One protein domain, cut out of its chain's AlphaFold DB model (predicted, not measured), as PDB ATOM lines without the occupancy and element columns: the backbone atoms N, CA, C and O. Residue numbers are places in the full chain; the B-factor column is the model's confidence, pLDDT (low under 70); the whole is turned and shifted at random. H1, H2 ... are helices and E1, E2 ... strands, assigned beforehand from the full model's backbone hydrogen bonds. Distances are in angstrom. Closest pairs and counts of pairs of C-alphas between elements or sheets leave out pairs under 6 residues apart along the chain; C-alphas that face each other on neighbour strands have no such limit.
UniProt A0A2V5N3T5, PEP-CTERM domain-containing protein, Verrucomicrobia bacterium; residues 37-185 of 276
ATOM      1  N   ILE A  37      -5.154 122.770 165.987       96.50
ATOM      2  CA  ILE A  37      -5.730 123.224 167.249       96.50
ATOM      3  C   ILE A  37      -5.764 122.043 168.212       96.50
ATOM      4  O   ILE A  37      -6.291 120.978 167.882       96.50
ATOM      5  N   VAL A  38      -5.233 122.240 169.415       95.69
ATOM      6  CA  VAL A  38      -5.289 121.259 170.494       95.69
ATOM      7  C   VAL A  38      -6.479 121.604 171.401       95.69
ATOM      8  O   VAL A  38      -6.413 122.567 172.167       95.69
ATOM      9  N   PRO A  39      -7.601 120.865 171.318       92.38
ATOM     10  CA  PRO A  39      -8.834 121.239 172.005       92.38
ATOM     11  C   PRO A  39      -8.718 121.082 173.526       92.38
ATOM     12  O   PRO A  39      -8.175 120.090 174.013       92.38
ATOM     13  N   ASN A  40      -9.301 122.026 174.274       92.31
ATOM     14  CA  ASN A  40      -9.397 122.002 175.742       92.31
ATOM     15  C   ASN A  40      -8.037 121.860 176.449       92.31
ATOM     16  O   ASN A  40      -7.887 121.068 177.381       92.31
ATOM     17  N   ARG A  41      -7.025 122.585 175.960       95.19
ATOM     18  CA  ARG A  41      -5.643 122.525 176.466       95.19
ATOM     19  C   ARG A  41      -5.146 123.783 177.159       95.19
ATOM     20  O   ARG A  41      -4.027 123.801 177.660       95.19
ATOM     21  N   VAL A  42      -5.999 124.790 177.235       97.06
ATOM     22  CA  VAL A  42      -5.881 125.903 178.169       97.06
ATOM     23  C   VAL A  42      -7.091 125.777 179.086       97.06
ATOM     24  O   VAL A  42      -8.224 125.737 178.610       97.06
ATOM     25  N   VAL A  43      -6.857 125.568 180.377       96.81
ATOM     26  CA  VAL A  43      -7.896 125.162 181.329       96.81
ATOM     27  C   VAL A  43      -7.791 125.999 182.589       96.81
ATOM     28  O   VAL A  43      -6.715 126.137 183.165       96.81
ATOM     29  N   TYR A  44      -8.920 126.524 183.050       96.88
ATOM     30  CA  TYR A  44      -9.003 127.164 184.353       96.88
ATOM     31  C   TYR A  44      -8.948 126.106 185.460       96.88
ATOM     32  O   TYR A  44      -9.782 125.202 185.498       96.88
ATOM     33  N   ALA A  45      -7.954 126.206 186.339       95.81
ATOM     34  CA  ALA A  45      -7.717 125.253 187.421       95.81
ATOM     35  C   ALA A  45      -8.333 125.693 188.761       95.81
ATOM     36  O   ALA A  45      -8.307 124.930 189.727       95.81
ATOM     37  N   GLY A  46      -8.920 126.892 188.813       94.69
ATOM     38  CA  GLY A  46      -9.495 127.456 190.028       94.69
ATOM     39  C   GLY A  46      -8.499 128.275 190.846       94.69
ATOM     40  O   GLY A  46      -7.348 128.483 190.458       94.69
ATOM     41  N   PHE A  47      -8.965 128.730 192.007       95.75
ATOM     42  CA  PHE A  47      -8.155 129.482 192.954       95.75
ATOM     43  C   PHE A  47      -7.213 128.558 193.735       95.75
ATOM     44  O   PHE A  47      -7.651 127.626 194.415       95.75
ATOM     45  N   GLN A  48      -5.918 128.861 193.701       94.00
ATOM     46  CA  GLN A  48      -4.897 128.240 194.535       94.00
ATOM     47  C   GLN A  48      -4.370 129.241 195.574       94.00
ATOM     48  O   GLN A  48      -3.995 130.351 195.199       94.00
ATOM     49  N   PRO A  49      -4.238 128.871 196.864       89.38
ATOM     50  CA  PRO A  49      -3.842 129.810 197.922       89.38
ATOM     51  C   PRO A  49      -2.531 130.577 197.686       89.38
ATOM     52  O   PRO A  49      -2.378 131.685 198.189       89.38
ATOM     53  N   LEU A  50      -1.581 129.998 196.943       87.75
ATOM     54  CA  LEU A  50      -0.275 130.616 196.686       87.75
ATOM     55  C   LEU A  50      -0.228 131.410 195.372       87.75
ATOM     56  O   LEU A  50       0.381 132.480 195.343       87.75
ATOM     57  N   LEU A  51      -0.899 130.918 194.325       89.88
ATOM     58  CA  LEU A  51      -0.819 131.447 192.956       89.88
ATOM     59  C   LEU A  51      -2.030 132.303 192.547       89.88
ATOM     60  O   LEU A  51      -1.954 133.043 191.572       89.88
ATOM     61  N   GLY A  52      -3.138 132.240 193.289       94.81
ATOM     62  CA  GLY A  52      -4.397 132.875 192.908       94.81
ATOM     63  C   GLY A  52      -5.179 132.073 191.875       94.81
ATOM     64  O   GLY A  52      -5.133 130.843 191.874       94.81
ATOM     65  N   ASP A  53      -5.905 132.771 191.007       96.88
ATOM     66  CA  ASP A  53      -6.702 132.168 189.943       96.88
ATOM     67  C   ASP A  53      -5.775 131.584 188.873       96.88
ATOM     68  O   ASP A  53      -5.115 132.317 188.129       96.88
ATOM     69  N   GLN A  54      -5.682 130.255 188.837       96.50
ATOM     70  CA  GLN A  54      -4.708 129.533 188.031       96.50
ATOM     71  C   GLN A  54      -5.277 129.136 186.666       96.50
ATOM     72  O   GLN A  54      -6.379 128.589 186.555       96.50
ATOM     73  N   VAL A  55      -4.472 129.330 185.623       97.44
ATOM     74  CA  VAL A  55      -4.731 128.836 184.269       97.44
ATOM     75  C   VAL A  55      -3.631 127.857 183.882       97.44
ATOM     76  O   VAL A  55      -2.467 128.234 183.739       97.44
ATOM     77  N   ASN A  56      -4.014 126.598 183.685       96.75
ATOM     78  CA  ASN A  56      -3.135 125.544 183.204       96.75
ATOM     79  C   ASN A  56      -3.059 125.591 181.679       96.75
ATOM     80  O   ASN A  56      -4.079 125.670 180.994       96.75
ATOM     81  N   VAL A  57      -1.851 125.479 181.148       96.81
ATOM     82  CA  VAL A  57      -1.568 125.473 179.715       96.81
ATOM     83  C   VAL A  57      -0.785 124.210 179.405       96.81
ATOM     84  O   VAL A  57       0.245 123.938 180.015       96.81
ATOM     85  N   LEU A  58      -1.284 123.402 178.477       95.88
ATOM     86  CA  LEU A  58      -0.546 122.253 177.970       95.88
ATOM     87  C   LEU A  58       0.745 122.750 177.303       95.88
ATOM     88  O   LEU A  58       0.677 123.610 176.429       95.88
ATOM     89  N   HIS A  59       1.893 122.186 177.673       94.00
ATOM     90  CA  HIS A  59       3.175 122.504 177.031       94.00
ATOM     91  C   HIS A  59       3.805 121.301 176.315       94.00
ATOM     92  O   HIS A  59       4.646 121.489 175.443       94.00
ATOM     93  N   ASP A  60       3.373 120.076 176.635       92.94
ATOM     94  CA  ASP A  60       3.757 118.867 175.905       92.94
ATOM     95  C   ASP A  60       2.509 118.064 175.503       92.94
ATOM     96  O   ASP A  60       1.948 117.325 176.323       92.94
ATOM     97  N   PRO A  61       2.063 118.165 174.237       91.06
ATOM     98  CA  PRO A  61       0.939 117.384 173.725       91.06
ATOM     99  C   PRO A  61       1.149 115.871 173.719       91.06
ATOM    100  O   PRO A  61       0.161 115.138 173.717       91.06
ATOM    101  N   THR A  62       2.396 115.399 173.718       91.06
ATOM    102  CA  THR A  62       2.718 113.967 173.681       91.06
ATOM    103  C   THR A  62       2.482 113.327 175.039       91.06
ATOM    104  O   THR A  62       1.816 112.297 175.134       91.06
ATOM    105  N   ASN A  63       2.985 113.964 176.096       90.56
ATOM    106  CA  ASN A  63       2.904 113.444 177.462       90.56
ATOM    107  C   ASN A  63       1.763 114.054 178.287       90.56
ATOM    108  O   ASN A  63       1.554 113.663 179.432       90.56
ATOM    109  N   SER A  64       0.996 114.987 177.711       91.00
ATOM    110  CA  SER A  64      -0.073 115.719 178.404       91.00
ATOM    111  C   SER A  64       0.417 116.473 179.647       91.00
ATOM    112  O   SER A  64      -0.274 116.508 180.666       91.00
ATOM    113  N   LEU A  65       1.612 117.065 179.567       92.50
ATOM    114  CA  LEU A  65       2.188 117.855 180.656       92.50
ATOM    115  C   LEU A  65       1.736 119.314 180.573       92.50
ATOM    116  O   LEU A  65       1.612 119.888 179.485       92.50
ATOM    117  N   TYR A  66       1.497 119.908 181.741       93.94
ATOM    118  CA  TYR A  66       0.965 121.259 181.886       93.94
ATOM    119  C   TYR A  66       1.944 122.158 182.634       93.94
ATOM    120  O   TYR A  66       2.528 121.772 183.642       93.94
ATOM    121  N   THR A  67       2.058 123.381 182.137       95.12
ATOM    122  CA  THR A  67       2.522 124.545 182.885       95.12
ATOM    123  C   THR A  67       1.307 125.315 183.400       95.12
ATOM    124  O   THR A  67       0.167 125.000 183.046       95.12
ATOM    125  N   ALA A  68       1.523 126.329 184.230       95.38
ATOM    126  CA  ALA A  68       0.483 127.272 184.573       95.38
ATOM    127  C   ALA A  68       1.037 128.667 184.859       95.38
ATOM    128  O   ALA A  68       2.222 128.869 185.135       95.38
ATOM    129  N   PHE A  69       0.117 129.618 184.875       96.19
ATOM    130  CA  PHE A  69       0.302 130.910 185.515       96.19
ATOM    131  C   PHE A  69      -0.901 131.199 186.413       96.19
ATOM    132  O   PHE A  69      -1.969 130.600 186.257       96.19
ATOM    133  N   GLY A  70      -0.714 132.100 187.365       96.50
ATOM    134  CA  GLY A  70      -1.715 132.537 188.318       96.50
ATOM    135  C   GLY A  70      -1.880 134.052 188.310       96.50
ATOM    136  O   GLY A  70      -0.926 134.811 188.110       96.50
ATOM    137  N   LEU A  71      -3.115 134.491 188.531       97.19
ATOM    138  CA  LEU A  71      -3.458 135.879 188.807       97.19
ATOM    139  C   LEU A  71      -3.966 135.960 190.244       97.19
ATOM    140  O   LEU A  71      -5.088 135.564 190.551       97.19
ATOM    141  N   ARG A  72      -3.128 136.468 191.147       96.88
ATOM    142  CA  ARG A  72      -3.468 136.559 192.569       96.88
ATOM    143  C   ARG A  72      -4.085 137.917 192.896       96.88
ATOM    144  O   ARG A  72      -3.403 138.931 192.725       96.88
ATOM    145  N   PRO A  73      -5.325 137.967 193.405       96.56
ATOM    146  CA  PRO A  73      -5.976 139.227 193.728       96.56
ATOM    147  C   PRO A  73      -5.223 139.964 194.844       96.56
ATOM    148  O   PRO A  73      -4.934 139.408 195.901       96.56
ATOM    149  N   GLN A  74      -4.912 141.232 194.592       96.94
ATOM    150  CA  GLN A  74      -4.436 142.221 195.570       96.94
ATOM    151  C   GLN A  74      -5.554 143.207 195.958       96.94
ATOM    152  O   GLN A  74      -5.433 143.967 196.914       96.94
ATOM    153  N   GLY A  75      -6.649 143.198 195.197       95.31
ATOM    154  CA  GLY A  75      -7.868 143.964 195.413       95.31
ATOM    155  C   GLY A  75      -8.934 143.558 194.386       95.31
ATOM    156  O   GLY A  75      -8.689 142.656 193.588       95.31
ATOM    157  N   PRO A  76     -10.098 144.233 194.346       95.25
ATOM    158  CA  PRO A  76     -11.203 143.861 193.451       95.25
ATOM    159  C   PRO A  76     -10.866 143.937 191.955       95.25
ATOM    160  O   PRO A  76     -11.477 143.253 191.137       95.25
ATOM    161  N   THR A  77      -9.917 144.796 191.583       97.75
ATOM    162  CA  THR A  77      -9.487 145.011 190.194       97.75
ATOM    163  C   THR A  77      -7.995 144.817 189.987       97.75
ATOM    164  O   THR A  77      -7.553 144.834 188.847       97.75
ATOM    165  N   THR A  78      -7.213 144.633 191.049       97.94
ATOM    166  CA  THR A  78      -5.749 144.581 190.969       97.94
ATOM    167  C   THR A  78      -5.269 143.169 191.244       97.94
ATOM    168  O   THR A  78      -5.608 142.602 192.280       97.94
ATOM    169  N   PHE A  79      -4.443 142.625 190.356       97.81
ATOM    170  CA  PHE A  79      -3.939 141.257 190.427       97.81
ATOM    171  C   PHE A  79      -2.424 141.242 190.256       97.81
ATOM    172  O   PHE A  79      -1.896 141.887 189.352       97.81
ATOM    173  N   SER A  80      -1.725 140.492 191.103       97.06
ATOM    174  CA  SER A  80      -0.305 140.196 190.926       97.06
ATOM    175  C   SER A  80      -0.145 138.964 190.040       97.06
ATOM    176  O   SER A  80      -0.817 137.960 190.285       97.06
ATOM    177  N   PHE A  81       0.745 139.022 189.054       96.38
ATOM    178  CA  PHE A  81       1.042 137.883 188.181       96.38
ATOM    179  C   PHE A  81       2.114 136.968 188.781       96.38
ATOM    180  O   PHE A  81       3.135 137.447 189.286       96.38
ATOM    181  N   ASP A  82       1.889 135.659 188.678       94.12
ATOM    182  CA  ASP A  82       2.842 134.627 189.076       94.12
ATOM    183  C   ASP A  82       2.907 133.514 188.021       94.12
ATOM    184  O   ASP A  82       1.881 132.956 187.638       94.12
ATOM    185  N   ALA A  83       4.099 133.193 187.524       90.44
ATOM    186  CA  ALA A  83       4.296 132.111 186.564       90.44
ATOM    187  C   ALA A  83       4.936 130.921 187.279       90.44
ATOM    188  O   ALA A  83       5.895 131.096 188.029       90.44
ATOM    189  N   ILE A  84       4.462 129.701 187.010       85.44
ATOM    190  CA  ILE A  84       5.135 128.509 187.530       85.44
ATOM    191  C   ILE A  84       6.503 128.402 186.846       85.44
ATOM    192  O   ILE A  84       6.600 128.239 185.631       85.44
ATOM    193  N   VAL A  85       7.557 128.552 187.647       71.81
ATOM    194  CA  VAL A  85       8.937 128.786 187.191       71.81
ATOM    195  C   VAL A  85       9.604 127.588 186.525       71.81
ATOM    196  O   VAL A  85      10.521 127.800 185.737       71.81
ATOM    197  N   ASP A  86       9.159 126.362 186.809       71.00
ATOM    198  CA  ASP A  86       9.815 125.160 186.288       71.00
ATOM    199  C   ASP A  86       9.647 125.090 184.768       71.00
ATOM    200  O   ASP A  86      10.547 125.431 184.004       71.00
ATOM    201  N   VAL A  87       8.444 124.768 184.308       72.00
ATOM    202  CA  VAL A  87       8.082 124.855 182.899       72.00
ATOM    203  C   VAL A  87       7.377 126.186 182.725       72.00
ATOM    204  O   VAL A  87       6.193 126.275 182.992       72.00
ATOM    205  N   SER A  88       8.070 127.257 182.365       81.62
ATOM    206  CA  SER A  88       7.420 128.570 182.259       81.62
ATOM    207  C   SER A  88       6.507 128.660 181.026       81.62
ATOM    208  O   SER A  88       6.795 128.093 179.967       81.62
ATOM    209  N   VAL A  89       5.422 129.419 181.161       94.88
ATOM    210  CA  VAL A  89       4.637 129.990 180.061       94.88
ATOM    211  C   VAL A  89       4.864 131.495 180.040       94.88
ATOM    212  O   VAL A  89       4.801 132.155 181.079       94.88
ATOM    213  N   ARG A  90       5.113 132.045 178.854       96.25
ATOM    214  CA  ARG A  90       5.147 133.490 178.635       96.25
ATOM    215  C   ARG A  90       3.740 133.966 178.306       96.25
ATOM    216  O   ARG A  90       3.059 133.367 177.469       96.25
ATOM    217  N   VAL A  91       3.304 135.014 178.994       97.44
ATOM    218  CA  VAL A  91       1.932 135.520 178.924       97.44
ATOM    219  C   VAL A  91       1.975 136.979 178.508       97.44
ATOM    220  O   VAL A  91       2.732 137.760 179.073       97.44
ATOM    221  N   PHE A  92       1.163 137.364 177.529       98.06
ATOM    222  CA  PHE A  92       1.186 138.707 176.951       98.06
ATOM    223  C   PHE A  92      -0.210 139.309 176.897       98.06
ATOM    224  O   PHE A  92      -1.166 138.591 176.622       98.06
ATOM    225  N   PHE A  93      -0.342 140.622 177.060       98.19
ATOM    226  CA  PHE A  93      -1.574 141.307 176.675       98.19
ATOM    227  C   PHE A  93      -1.663 141.436 175.162       98.19
ATOM    228  O   PHE A  93      -0.732 141.914 174.513       98.19
ATOM    229  N   VAL A  94      -2.810 141.031 174.623       98.50
ATOM    230  CA  VAL A  94      -3.101 141.054 173.189       98.50
ATOM    231  C   VAL A  94      -4.511 141.585 172.954       98.50
ATOM    232  O   VAL A  94      -5.380 141.495 173.823       98.50
ATOM    233  N   SER A  95      -4.746 142.136 171.771       98.44
ATOM    234  CA  SER A  95      -6.073 142.528 171.304       98.44
ATOM    235  C   SER A  95      -6.743 141.381 170.536       98.44
ATOM    236  O   SER A  95      -6.063 140.474 170.049       98.44
ATOM    237  N   PRO A  96      -8.081 141.391 170.390       98.25
ATOM    238  CA  PRO A  96      -8.768 140.447 169.514       98.25
ATOM    239  C   PRO A  96      -8.205 140.504 168.087       98.25
ATOM    240  O   PRO A  96      -8.056 141.587 167.525       98.25
ATOM    241  N   ASN A  97      -7.974 139.339 167.485       98.25
ATOM    242  CA  ASN A  97      -7.350 139.142 166.172       98.25
ATOM    243  C   ASN A  97      -5.862 139.522 166.067       98.25
ATOM    244  O   ASN A  97      -5.337 139.546 164.954       98.25
ATOM    245  N   ASP A  98      -5.156 139.767 167.175       98.44
ATOM    246  CA  ASP A  98      -3.699 139.916 167.120       98.44
ATOM    247  C   ASP A  98      -3.017 138.570 166.790       98.44
ATOM    248  O   ASP A  98      -3.438 137.525 167.302       98.44
ATOM    249  N   PRO A  99      -1.963 138.564 165.948       98.06
ATOM    250  CA  PRO A  99      -1.261 137.345 165.546       98.06
ATOM    251  C   PRO A  99      -0.262 136.865 166.607       98.06
ATOM    252  O   PRO A  99       0.892 137.292 166.629       98.06
ATOM    253  N   ILE A 100      -0.645 135.901 167.439       98.25
ATOM    254  CA  ILE A 100       0.239 135.321 168.458       98.25
ATOM    255  C   ILE A 100       1.179 134.332 167.776       98.25
ATOM    256  O   ILE A 100       0.825 133.187 167.503       98.25
ATOM    257  N   SER A 101       2.374 134.813 167.457       97.31
ATOM    258  CA  SER A 101       3.407 134.089 166.721       97.31
ATOM    259  C   SER A 101       4.792 134.552 167.169       97.31
ATOM    260  O   SER A 101       4.932 135.566 167.859       97.31
ATOM    261  N   LEU A 102       5.835 133.824 166.774       95.56
ATOM    262  CA  LEU A 102       7.204 134.153 167.170       95.56
ATOM    263  C   LEU A 102       7.664 135.561 166.722       95.56
ATOM    264  O   LEU A 102       8.250 136.258 167.549       95.56
ATOM    265  N   PRO A 103       7.409 136.042 165.482       96.06
ATOM    266  CA  PRO A 103       7.942 137.337 165.051       96.06
ATOM    267  C   PRO A 103       7.451 138.540 165.885       96.06
ATOM    268  O   PRO A 103       8.302 139.314 166.322       96.06
ATOM    269  N   PRO A 104       6.144 138.705 166.187       97.12
ATOM    270  CA  PRO A 104       5.671 139.759 167.091       97.12
ATOM    271  C   PRO A 104       6.206 139.635 168.525       97.12
ATOM    272  O   PRO A 104       6.483 140.652 169.156       97.12
ATOM    273  N   ILE A 105       6.391 138.407 169.029       96.81
ATOM    274  CA  ILE A 105       6.970 138.163 170.361       96.81
ATOM    275  C   ILE A 105       8.432 138.627 170.405       96.81
ATOM    276  O   ILE A 105       8.822 139.347 171.322       96.81
ATOM    277  N   LEU A 106       9.238 138.263 169.403       96.00
ATOM    278  CA  LEU A 106      10.644 138.677 169.312       96.00
ATOM    279  C   LEU A 106      10.798 140.181 169.062       96.00
ATOM    280  O   LEU A 106      11.761 140.785 169.524       96.00
ATOM    281  N   ALA A 107       9.839 140.789 168.362       97.31
ATOM    282  CA  ALA A 107       9.776 142.232 168.162       97.31
ATOM    283  C   ALA A 107       9.279 143.004 169.399       97.31
ATOM    284  O   ALA A 107       9.221 144.229 169.346       97.31
ATOM    285  N   GLN A 108       8.920 142.312 170.492       96.62
ATOM    286  CA  GLN A 108       8.361 142.905 171.713       96.62
ATOM    287  C   GLN A 108       7.112 143.761 171.441       96.62
ATOM    288  O   GLN A 108       6.874 144.775 172.092       96.62
ATOM    289  N   SER A 109       6.288 143.341 170.478       97.81
ATOM    290  CA  SER A 109       5.062 144.057 170.103       97.81
ATOM    291  C   SER A 109       3.967 143.992 171.174       97.81
ATOM    292  O   SER A 109       2.982 144.721 171.083       97.81
ATOM    293  N   TYR A 110       4.118 143.116 172.171       98.12
ATOM    294  CA  TYR A 110       3.148 142.901 173.240       98.12
ATOM    295  C   TYR A 110       3.714 143.269 174.606       98.12
ATOM    296  O   TYR A 110       4.907 143.132 174.867       98.12
ATOM    297  N   THR A 111       2.824 143.670 175.514       97.69
ATOM    298  CA  THR A 111       3.181 143.835 176.927       97.69
ATOM    299  C   THR A 111       3.185 142.466 177.600       97.69
ATOM    300  O   THR A 111       2.127 141.870 177.791       97.69
ATOM    301  N   GLU A 112       4.368 141.964 177.941       97.25
ATOM    302  CA  GLU A 112       4.535 140.707 178.676       97.25
ATOM    303  C   GLU A 112       4.173 140.881 180.159       97.25
ATOM    304  O   GLU A 112       4.521 141.882 180.797       97.25
ATOM    305  N   LEU A 113       3.449 139.907 180.708       96.00
ATOM    306  CA  LEU A 113       3.168 139.833 182.131       96.00
ATOM    307  C   LEU A 113       4.406 139.278 182.835       96.00
ATOM    308  O   LEU A 113       4.920 138.221 182.475       96.00
ATOM    309  N   ALA A 114       4.883 140.004 183.839       94.00
ATOM    310  CA  ALA A 114       6.095 139.674 184.566       94.00
ATOM    311  C   ALA A 114       5.797 139.460 186.050       94.00
ATOM    312  O   ALA A 114       4.902 140.082 186.630       94.00
ATOM    313  N   PHE A 115       6.565 138.557 186.652       91.75
ATOM    314  CA  PHE A 115       6.479 138.227 188.069       91.75
ATOM    315  C   PHE A 115       6.643 139.485 188.940       91.75
ATOM    316  O   PHE A 115       7.438 140.367 188.616       91.75
ATOM    317  N   LEU A 116       5.892 139.554 190.047       88.38
ATOM    318  CA  LEU A 116       5.836 140.675 191.010       88.38
ATOM    319  C   LEU A 116       5.189 141.974 190.513       88.38
ATOM    320  O   LEU A 116       5.040 142.907 191.304       88.38
ATOM    321  N   ASN A 117       4.749 142.041 189.259       96.12
ATOM    322  CA  ASN A 117       3.993 143.190 188.779       96.12
ATOM    323  C   ASN A 117       2.500 143.052 189.089       96.12
ATOM    324  O   ASN A 117       1.939 141.954 189.104       96.12
ATOM    325  N   ASN A 118       1.864 144.203 189.306       97.06
ATOM    326  CA  ASN A 118       0.429 144.318 189.510       97.06
ATOM    327  C   ASN A 118      -0.244 144.840 188.242       97.06
ATOM    328  O   ASN A 118       0.199 145.826 187.651       97.06
ATOM    329  N   TYR A 119      -1.349 144.209 187.874       97.94
ATOM    330  CA  TYR A 119      -2.144 144.523 186.698       97.94
ATOM    331  C   TYR A 119      -3.570 144.860 187.113       97.94
ATOM    332  O   TYR A 119      -4.092 144.291 188.072       97.94
ATOM    333  N   VAL A 120      -4.192 145.803 186.405       98.00
ATOM    334  CA  VAL A 120      -5.551 146.262 186.705       98.00
ATOM    335  C   VAL A 120      -6.513 145.744 185.643       98.00
ATOM    336  O   VAL A 120      -6.391 146.088 184.469       98.00
ATOM    337  N   PHE A 121      -7.497 144.957 186.070       97.69
ATOM    338  CA  PHE A 121      -8.564 144.419 185.234       97.69
ATOM    339  C   PHE A 121      -9.907 144.979 185.691       97.69
ATOM    340  O   PHE A 121     -10.329 144.776 186.833       97.69
ATOM    341  N   ALA A 122     -10.595 145.688 184.797       98.00
ATOM    342  CA  ALA A 122     -11.922 146.219 185.078       98.00
ATOM    343  C   ALA A 122     -12.934 145.081 185.298       98.00
ATOM    344  O   ALA A 122     -12.929 144.080 184.581       98.00
ATOM    345  N   VAL A 123     -13.814 145.249 186.288       98.19
ATOM    346  CA  VAL A 123     -14.852 144.260 186.605       98.19
ATOM    347  C   VAL A 123     -15.821 144.122 185.430       98.19
ATOM    348  O   VAL A 123     -16.301 145.119 184.893       98.19
ATOM    349  N   GLY A 124     -16.107 142.883 185.030       97.94
ATOM    350  CA  GLY A 124     -17.056 142.551 183.967       97.94
ATOM    351  C   GLY A 124     -16.577 142.857 182.545       97.94
ATOM    352  O   GLY A 124     -17.330 142.626 181.601       97.94
ATOM    353  N   VAL A 125     -15.346 143.351 182.363       98.25
ATOM    354  CA  VAL A 125     -14.772 143.635 181.039       98.25
ATOM    355  C   VAL A 125     -13.844 142.488 180.629       98.25
ATOM    356  O   VAL A 125     -12.818 142.280 181.279       98.25
ATOM    357  N   PRO A 126     -14.167 141.734 179.561       98.38
ATOM    358  CA  PRO A 126     -13.293 140.676 179.082       98.38
ATOM    359  C   PRO A 126     -11.985 141.224 178.511       98.38
ATOM    360  O   PRO A 126     -11.982 142.243 177.821       98.38
ATOM    361  N   PHE A 127     -10.898 140.494 178.721       98.44
ATOM    362  CA  PHE A 127      -9.581 140.785 178.165       98.44
ATOM    363  C   PHE A 127      -8.950 139.517 177.586       98.44
ATOM    364  O   PHE A 127      -9.364 138.400 177.905       98.44
ATOM    365  N   TYR A 128      -7.968 139.691 176.704       98.56
ATOM    366  CA  TYR A 128      -7.263 138.590 176.058       98.56
ATOM    367  C   TYR A 128      -5.816 138.542 176.527       98.56
ATOM    368  O   TYR A 128      -5.148 139.572 176.649       98.56
ATOM    369  N   VAL A 129      -5.335 137.323 176.747       98.56
ATOM    370  CA  VAL A 129      -3.919 137.043 176.949       98.56
ATOM    371  C   VAL A 129      -3.423 136.091 175.870       98.56
ATOM    372  O   VAL A 129      -4.098 135.115 175.538       98.56
ATOM    373  N   GLY A 130      -2.257 136.389 175.308       98.44
ATOM    374  CA  GLY A 130      -1.505 135.485 174.451       98.44
ATOM    375  C   GLY A 130      -0.606 134.588 175.292       98.44
ATOM    376  O   GLY A 130      -0.074 135.022 176.310       98.44
ATOM    377  N   LEU A 131      -0.451 133.342 174.864       98.19
ATOM    378  CA  LEU A 131       0.297 132.296 175.549       98.19
ATOM    379  C   LEU A 131       1.385 131.774 174.617       98.19
ATOM    380  O   LEU A 131       1.114 131.457 173.456       98.19
ATOM    381  N   TYR A 132       2.600 131.659 175.139       97.50
ATOM    382  CA  TYR A 132       3.731 131.072 174.434       97.50
ATOM    383  C   TYR A 132       4.491 130.137 175.372       97.50
ATOM    384  O   TYR A 132       4.990 130.549 176.421       97.50
ATOM    385  N   THR A 133       4.537 128.860 175.014       96.31
ATOM    386  CA  THR A 133       5.217 127.811 175.782       96.31
ATOM    387  C   THR A 133       5.790 126.766 174.824       96.31
ATOM    388  O   THR A 133       5.773 126.970 173.611       96.31
ATOM    389  N   GLY A 134       6.310 125.654 175.334       93.88
ATOM    390  CA  GLY A 134       6.818 124.576 174.498       93.88
ATOM    391  C   GLY A 134       7.255 123.339 175.267       93.88
ATOM    392  O   GLY A 134       7.318 123.327 176.502       93.88
ATOM    393  N   ASN A 135       7.576 122.289 174.514       90.25
ATOM    394  CA  ASN A 135       7.932 120.990 175.071       90.25
ATOM    395  C   ASN A 135       9.377 120.959 175.594       90.25
ATOM    396  O   ASN A 135      10.301 120.484 174.934       90.25
ATOM    397  N   GLN A 136       9.575 121.495 176.792       87.12
ATOM    398  CA  GLN A 136      10.848 121.473 177.500       87.12
ATOM    399  C   GLN A 136      10.617 121.539 179.006       87.12
ATOM    400  O   GLN A 136       9.643 122.121 179.473       87.12
ATOM    401  N   ASN A 137      11.537 120.954 179.771       83.69
ATOM    402  CA  ASN A 137      11.406 120.847 181.228       83.69
ATOM    403  C   ASN A 137      11.669 122.166 181.968       83.69
ATOM    404  O   ASN A 137      11.288 122.286 183.125       83.69
ATOM    405  N   PHE A 138      12.347 123.121 181.323       85.31
ATOM    406  CA  PHE A 138      12.777 124.377 181.936       85.31
ATOM    407  C   PHE A 138      12.543 125.565 181.008       85.31
ATOM    408  O   PHE A 138      12.603 125.406 179.787       85.31
ATOM    409  N   HIS A 139      12.320 126.761 181.560       85.50
ATOM    410  CA  HIS A 139      12.293 128.003 180.774       85.50
ATOM    411  C   HIS A 139      13.608 128.180 179.981       85.50
ATOM    412  O   HIS A 139      14.687 128.027 180.564       85.50
ATOM    413  N   PRO A 140      13.562 128.487 178.671       89.31
ATOM    414  CA  PRO A 140      14.773 128.602 177.870       89.31
ATOM    415  C   PRO A 140      15.475 129.937 178.176       89.31
ATOM    416  O   PRO A 140      14.793 130.951 178.320       89.31
ATOM    417  N   PRO A 141      16.820 129.995 178.250       87.69
ATOM    418  CA  PRO A 141      17.535 131.230 178.596       87.69
ATOM    419  C   PRO A 141      17.292 132.413 177.646       87.69
ATOM    420  O   PRO A 141      17.419 133.563 178.057       87.69
ATOM    421  N   ASP A 142      16.973 132.143 176.380       90.25
ATOM    422  CA  ASP A 142      16.664 133.138 175.347       90.25
ATOM    423  C   ASP A 142      15.156 133.422 175.214       90.25
ATOM    424  O   ASP A 142      14.747 134.266 174.416       90.25
ATOM    425  N   GLY A 143      14.319 132.730 175.995       90.56
ATOM    426  CA  GLY A 143      12.868 132.843 175.928       90.56
ATOM    427  C   GLY A 143      12.254 132.266 174.648       90.56
ATOM    428  O   GLY A 143      11.101 132.601 174.365       90.56
ATOM    429  N   ILE A 144      12.990 131.445 173.882       94.56
ATOM    430  CA  ILE A 144      12.536 130.795 172.645       94.56
ATOM    431  C   ILE A 144      12.416 129.283 172.864       94.56
ATOM    432  O   ILE A 144      13.372 128.600 173.222       94.56
ATOM    433  N   TYR A 145      11.228 128.740 172.610       93.75
ATOM    434  CA  TYR A 145      10.965 127.305 172.701       93.75
ATOM    435  C   TYR A 145      11.292 126.608 171.376       93.75
ATOM    436  O   TYR A 145      10.921 127.095 170.306       93.75
ATOM    437  N   THR A 146      11.960 125.454 171.444       91.56
ATOM    438  CA  THR A 146      12.342 124.650 170.265       91.56
ATOM    439  C   THR A 146      11.158 123.941 169.614       91.56
ATOM    440  O   THR A 146      11.125 123.805 168.392       91.56
ATOM    441  N   ASP A 147      10.184 123.521 170.420       92.69
ATOM    442  CA  ASP A 147       8.904 122.959 169.990       92.69
ATOM    443  C   ASP A 147       7.773 123.842 170.541       92.69
ATOM    444  O   ASP A 147       7.222 123.549 171.609       92.69
ATOM    445  N   PRO A 148       7.524 125.004 169.905       94.81
ATOM    446  CA  PRO A 148       6.653 126.025 170.454       94.81
ATOM    447  C   PRO A 148       5.174 125.659 170.338       94.81
ATOM    448  O   PRO A 148       4.716 125.082 169.352       94.81
ATOM    449  N   LEU A 149       4.414 126.086 171.339       96.56
ATOM    450  CA  LEU A 149       2.963 126.125 171.337       96.56
ATOM    451  C   LEU A 149       2.519 127.575 171.479       96.56
ATOM    452  O   LEU A 149       3.040 128.326 172.311       96.56
ATOM    453  N   PHE A 150       1.520 127.944 170.687       97.81
ATOM    454  CA  PHE A 150       0.925 129.273 170.707       97.81
ATOM    455  C   PHE A 150      -0.533 129.153 171.111       97.81
ATOM    456  O   PHE A 150      -1.262 128.302 170.611       97.81
ATOM    457  N   GLY A 151      -0.987 129.996 172.024       98.19
ATOM    458  CA  GLY A 151      -2.366 129.952 172.482       98.19
ATOM    459  C   GLY A 151      -2.876 131.311 172.890       98.19
ATOM    460  O   GLY A 151      -2.137 132.289 172.928       98.19
ATOM    461  N   TRP A 152      -4.152 131.362 173.229       98.62
ATOM    462  CA  TRP A 152      -4.755 132.520 173.864       98.62
ATOM    463  C   TRP A 152      -5.829 132.088 174.849       98.62
ATOM    464  O   TRP A 152      -6.436 131.025 174.705       98.62
ATOM    465  N   ALA A 153      -6.085 132.948 175.828       98.50
ATOM    466  CA  ALA A 153      -7.226 132.834 176.719       98.50
ATOM    467  C   ALA A 153      -7.975 134.165 176.766       98.50
ATOM    468  O   ALA A 153      -7.371 135.238 176.826       98.50
ATOM    469  N   ARG A 154      -9.302 134.087 176.736       98.56
ATOM    470  CA  ARG A 154     -10.201 135.198 177.020       98.56
ATOM    471  C   ARG A 154     -10.655 135.068 178.462       98.56
ATOM    472  O   ARG A 154     -11.320 134.097 178.817       98.56
ATOM    473  N   LEU A 155     -10.304 136.052 179.268       98.44
ATOM    474  CA  LEU A 155     -10.553 136.072 180.700       98.44
ATOM    475  C   LEU A 155     -11.487 137.233 181.048       98.44
ATOM    476  O   LEU A 155     -11.602 138.198 180.289       98.44
ATOM    477  N   VAL A 156     -12.157 137.154 182.191       98.50
ATOM    478  CA  VAL A 156     -12.939 138.255 182.756       98.50
ATOM    479  C   VAL A 156     -12.701 138.337 184.256       98.50
ATOM    480  O   VAL A 156     -12.594 137.318 184.930       98.50
ATOM    481  N   ASN A 157     -12.620 139.557 184.781       98.44
ATOM    482  CA  ASN A 157     -12.645 139.784 186.218       98.44
ATOM    483  C   ASN A 157     -14.101 139.839 186.703       98.44
ATOM    484  O   ASN A 157     -14.799 140.830 186.476       98.44
ATOM    485  N   ASN A 158     -14.552 138.794 187.385       97.56
ATOM    486  CA  ASN A 158     -15.836 138.727 188.063       97.56
ATOM    487  C   ASN A 158     -15.684 139.132 189.541       97.56
ATOM    488  O   ASN A 158     -15.657 138.302 190.446       97.56
ATOM    489  N   ASN A 159     -15.559 140.440 189.778       95.81
ATOM    490  CA  ASN A 159     -15.526 141.053 191.111       95.81
ATOM    491  C   ASN A 159     -14.412 140.518 192.041       95.81
ATOM    492  O   ASN A 159     -14.649 140.214 193.210       95.81
ATOM    493  N   GLY A 160     -13.188 140.422 191.521       95.62
ATOM    494  CA  GLY A 160     -12.009 139.939 192.244       95.62
ATOM    495  C   GLY A 160     -11.659 138.475 191.971       95.62
ATOM    496  O   GLY A 160     -10.643 138.012 192.478       95.62
ATOM    497  N   VAL A 161     -12.466 137.772 191.169       96.62
ATOM    498  CA  VAL A 161     -12.207 136.400 190.712       96.62
ATOM    499  C   VAL A 161     -12.011 136.410 189.203       96.62
ATOM    500  O   VAL A 161     -12.860 136.916 188.470       96.62
ATOM    501  N   ILE A 162     -10.904 135.860 188.717       98.06
ATOM    502  CA  ILE A 162     -10.683 135.680 187.285       98.06
ATOM    503  C   ILE A 162     -11.392 134.417 186.811       98.06
ATOM    504  O   ILE A 162     -11.158 133.317 187.304       98.06
ATOM    505  N   GLU A 163     -12.221 134.575 185.789       97.69
ATOM    506  CA  GLU A 163     -12.893 133.475 185.111       97.69
ATOM    507  C   GLU A 163     -12.412 133.382 183.665       97.69
ATOM    508  O   GLU A 163     -12.188 134.391 182.990       97.69
ATOM    509  N   MET A 164     -12.268 132.153 183.169       98.00
ATOM    510  CA  MET A 164     -11.944 131.897 181.771       98.00
ATOM    511  C   MET A 164     -13.225 131.724 180.960       98.00
ATOM    512  O   MET A 164     -14.041 130.854 181.252       98.00
ATOM    513  N   LEU A 165     -13.383 132.545 179.925       97.94
ATOM    514  CA  LEU A 165     -14.542 132.529 179.037       97.94
ATOM    515  C   LEU A 165     -14.319 131.646 177.811       97.94
ATOM    516  O   LEU A 165     -15.231 130.948 177.381       97.94
ATOM    517  N   ASP A 166     -13.129 131.723 177.221       98.06
ATOM    518  CA  ASP A 166     -12.784 130.991 176.005       98.06
ATOM    519  C   ASP A 166     -11.264 130.846 175.890       98.06
ATOM    520  O   ASP A 166     -10.512 131.598 176.516       98.06
ATOM    521  N   SER A 167     -10.801 129.885 175.100       98.31
ATOM    522  CA  SER A 167      -9.379 129.687 174.846       98.31
ATOM    523  C   SER A 167      -9.128 128.827 173.614       98.31
ATOM    524  O   SER A 167      -9.961 128.013 173.211       98.31
ATOM    525  N   ALA A 168      -7.935 128.956 173.046       98.00
ATOM    526  CA  ALA A 168      -7.442 128.019 172.050       98.00
ATOM    527  C   ALA A 168      -5.930 127.846 172.178       98.00
ATOM    528  O   ALA A 168      -5.219 128.739 172.639       98.00
ATOM    529  N   LEU A 169      -5.454 126.682 171.745       98.00
ATOM    530  CA  LEU A 169      -4.041 126.332 171.698       98.00
ATOM    531  C   LEU A 169      -3.736 125.700 170.348       98.00
ATOM    532  O   LEU A 169      -4.528 124.917 169.829       98.00
ATOM    533  N   GLU A 170      -2.584 126.031 169.803       96.81
ATOM    534  CA  GLU A 170      -2.090 125.629 168.501       96.81
ATOM    535  C   GLU A 170      -0.737 124.930 168.684       96.81
ATOM    536  O   GLU A 170       0.083 125.346 169.509       96.81
ATOM    537  N   TYR A 171      -0.538 123.837 167.947       95.81
ATOM    538  CA  TYR A 171       0.709 123.081 167.932       95.81
ATOM    539  C   TYR A 171       1.157 122.736 166.503       95.81
ATOM    540  O   TYR A 171       0.351 122.289 165.680       95.81
ATOM    541  N   LYS A 172       2.473 122.858 166.250       92.56
ATOM    542  CA  LYS A 172       3.181 122.637 164.964       92.56
ATOM    543  C   LYS A 172       2.914 123.650 163.843       92.56
ATOM    544  O   LYS A 172       3.351 123.448 162.712       92.56
ATOM    545  N   GLY A 173       2.205 124.725 164.125       92.06
ATOM    546  CA  GLY A 173       1.938 125.842 163.235       92.06
ATOM    547  C   GLY A 173       2.862 127.023 163.506       92.06
ATOM    548  O   GLY A 173       3.838 126.941 164.251       92.06
ATOM    549  N   GLY A 174       2.588 128.127 162.815       93.69
ATOM    550  CA  GLY A 174       3.352 129.365 162.935       93.69
ATOM    551  C   GLY A 174       2.792 130.325 163.983       93.69
ATOM    552  O   GLY A 174       3.351 131.411 164.143       93.69
ATOM    553  N   GLY A 175       1.691 129.969 164.652       96.62
ATOM    554  CA  GLY A 175       0.958 130.833 165.569       96.62
ATOM    555  C   GLY A 175      -0.562 130.740 165.428       96.62
ATOM    556  O   GLY A 175      -1.099 129.980 164.623       96.62
ATOM    557  N   ILE A 176      -1.271 131.575 166.184       97.88
ATOM    558  CA  ILE A 176      -2.740 131.638 166.221       97.88
ATOM    559  C   ILE A 176      -3.220 133.085 166.374       97.88
ATOM    560  O   ILE A 176      -2.569 133.892 167.033       97.88
ATOM    561  N   TYR A 177      -4.370 133.434 165.795       98.25
ATOM    562  CA  TYR A 177      -4.986 134.744 166.034       98.25
ATOM    563  C   TYR A 177      -5.828 134.745 167.316       98.25
ATOM    564  O   TYR A 177      -6.715 133.901 167.484       98.25
ATOM    565  N   ALA A 178      -5.587 135.719 168.194       98.19
ATOM    566  CA  ALA A 178      -6.290 135.861 169.467       98.19
ATOM    567  C   ALA A 178      -7.815 135.943 169.282       98.19
ATOM    568  O   ALA A 178      -8.316 136.716 168.464       98.19
ATOM    569  N   GLY A 179      -8.572 135.169 170.059       97.62
ATOM    570  CA  GLY A 179     -10.036 135.122 169.966       97.62
ATOM    571  C   GLY A 179     -10.587 134.311 168.793       97.62
ATOM    572  O   GLY A 179     -11.787 134.369 168.536       97.62
ATOM    573  N   THR A 180      -9.740 133.561 168.083       97.12
ATOM    574  CA  THR A 180     -10.144 132.713 166.955       97.12
ATOM    575  C   THR A 180      -9.539 131.311 167.057       97.12
ATOM    576  O   THR A 180      -8.625 131.063 167.840       97.12
ATOM    577  N   GLN A 181     -10.003 130.395 166.208       96.38
ATOM    578  CA  GLN A 181      -9.368 129.088 165.981       96.38
ATOM    579  C   GLN A 181      -8.546 129.072 164.677       96.38
ATOM    580  O   GLN A 181      -8.292 128.016 164.103       96.38
ATOM    581  N   THR A 182      -8.171 130.249 164.162       96.31
ATOM    582  CA  THR A 182      -7.441 130.384 162.900       96.31
ATOM    583  C   THR A 182      -5.938 130.298 163.142       96.31
ATOM    584  O   THR A 182      -5.352 131.153 163.806       96.31
ATOM    585  N   ILE A 183      -5.322 129.270 162.564       95.81
ATOM    586  CA  ILE A 183      -3.884 129.004 162.636       95.81
ATOM    587  C   ILE A 183      -3.146 129.876 161.618       95.81
ATOM    588  O   ILE A 183      -3.565 130.003 160.466       95.81
ATOM    589  N   ILE A 184      -2.026 130.454 162.039       94.50
ATOM    590  CA  ILE A 184      -1.061 131.113 161.166       94.50
ATOM    591  C   ILE A 184      -0.184 130.007 160.567       94.50
ATOM    592  O   ILE A 184       0.501 129.301 161.312       94.50
ATOM    593  N   PRO A 185      -0.196 129.801 159.242       89.44
ATOM    594  CA  PRO A 185       0.629 128.767 158.636       89.44
ATOM    595  C   PRO A 185       2.111 129.105 158.820       89.44
ATOM    596  O   PRO A 185       2.512 130.267 158.710       89.44
TER     597      PRO A 185
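What this domain is: This is residues 37 to 185 of the 276 residues of the protein "PEP-CTERM domain-containing protein" of Verrucomicrobia bacterium (UniProt A0A2V5N3T5). Two strongly twisted antiparallel sheets lie face to face as a sandwich, with strands E1 and E10 touching along one side and E5 and E7 apart on the other. A small pair of strands, E6 and E11, packs on the face of the second sheet that is turned away from the first, with the short helix H1 next to it. The printed part has 149 residues, with one named helix and eleven named strands in the order E1 E2 E3 E4 E5 E6 H1 E7 E8 E9 E10 E11, and its class is mostly strand. The sheets run E1 E2 E3 E4 E7, E5 E8 E9 E10 and E6 E11. The whole is compact and rounded, with a radius of gyration of the C-alphas of 14.0 A and spans of 39 by 30 by 28 A.

How they stand to each other: E1, residues 42 to 48, forms a hairpin with E2, residues 52 to 60, and N 45 and O 54 are 2.9 A apart. E2 forms a hairpin with E3, residues 65 to 73, at 160 degrees between directions, with N 57 and O 67 2.8 A apart. E3 forms a hairpin with E4, residues 78 to 83, with N 72 and O 80 2.9 A apart. E1 to E4 are a meander, each strand the antiparallel neighbour of the one before. E7, residues 118 to 120, is an edge strand antiparallel to E4, with N 79 and O 119 2.8 A apart. In the second sheet E5, residues 90 to 94, is antiparallel to E8, residues 126 to 134, with N 92 and O 130 2.9 A apart. E8, E9, residues 148 to 158, and E10, residues 161 to 171, form a second meander; N 131 and O 151 are 2.8 A apart, and N 154 and O 166 are 2.8 A apart. The facing parts of the two sheets are 9.5 A apart centre to centre, their best planes 31 degrees apart and their strands at 20 degrees. E1 and E10 touch, the closest C-alphas being those of Val 42 and Ser 167, 6.1 A apart. E6, residues 99 to 101, is antiparallel to E11, residues 175 to 177, with N 100 and O 176 2.8 A apart. E11 touches E9, the closest C-alphas being those of Phe 150 and Gly 175, 5.4 A apart. H1, residues 102 to 106, only grazes the second sheet with residues 102 to 105, and its O i to N i+4 pair is within hydrogen-bond range. Residues 111 to 112 pair antiparallel with residues 92 to 93 of E5.

Where its parts are: E1 begins at C-alpha 42, (-5.881, 125.903, 178.169), and is 16.6 A long from first to last C-alpha. E2 measures 23.5 A, E3 26.3 A, E4 16.6 A, E5 12.4 A and E8 26.2 A. E9 measures 31.3 A and begins at C-alpha 148, (6.653, 126.025, 170.454). E10 measures 29.4 A and bends by 60 degrees at residue 165. E6, H1, E7 and E11 are shorter, and E11 ends at C-alpha 177, (-4.986, 134.744, 166.034).

The domain as a whole: The two C-alphas farthest apart, those of Gly 75 and Pro 185, are 40.7 A apart. The printed part has no cut. The long links are H1 to E7, with 11 residues, and E8 to E9, residues 135 to 147, whose C-alphas lie 14 to 19 A from the mean of all C-alphas. The mean pLDDT of the printed part is 94.9, and no printed residue is under 70.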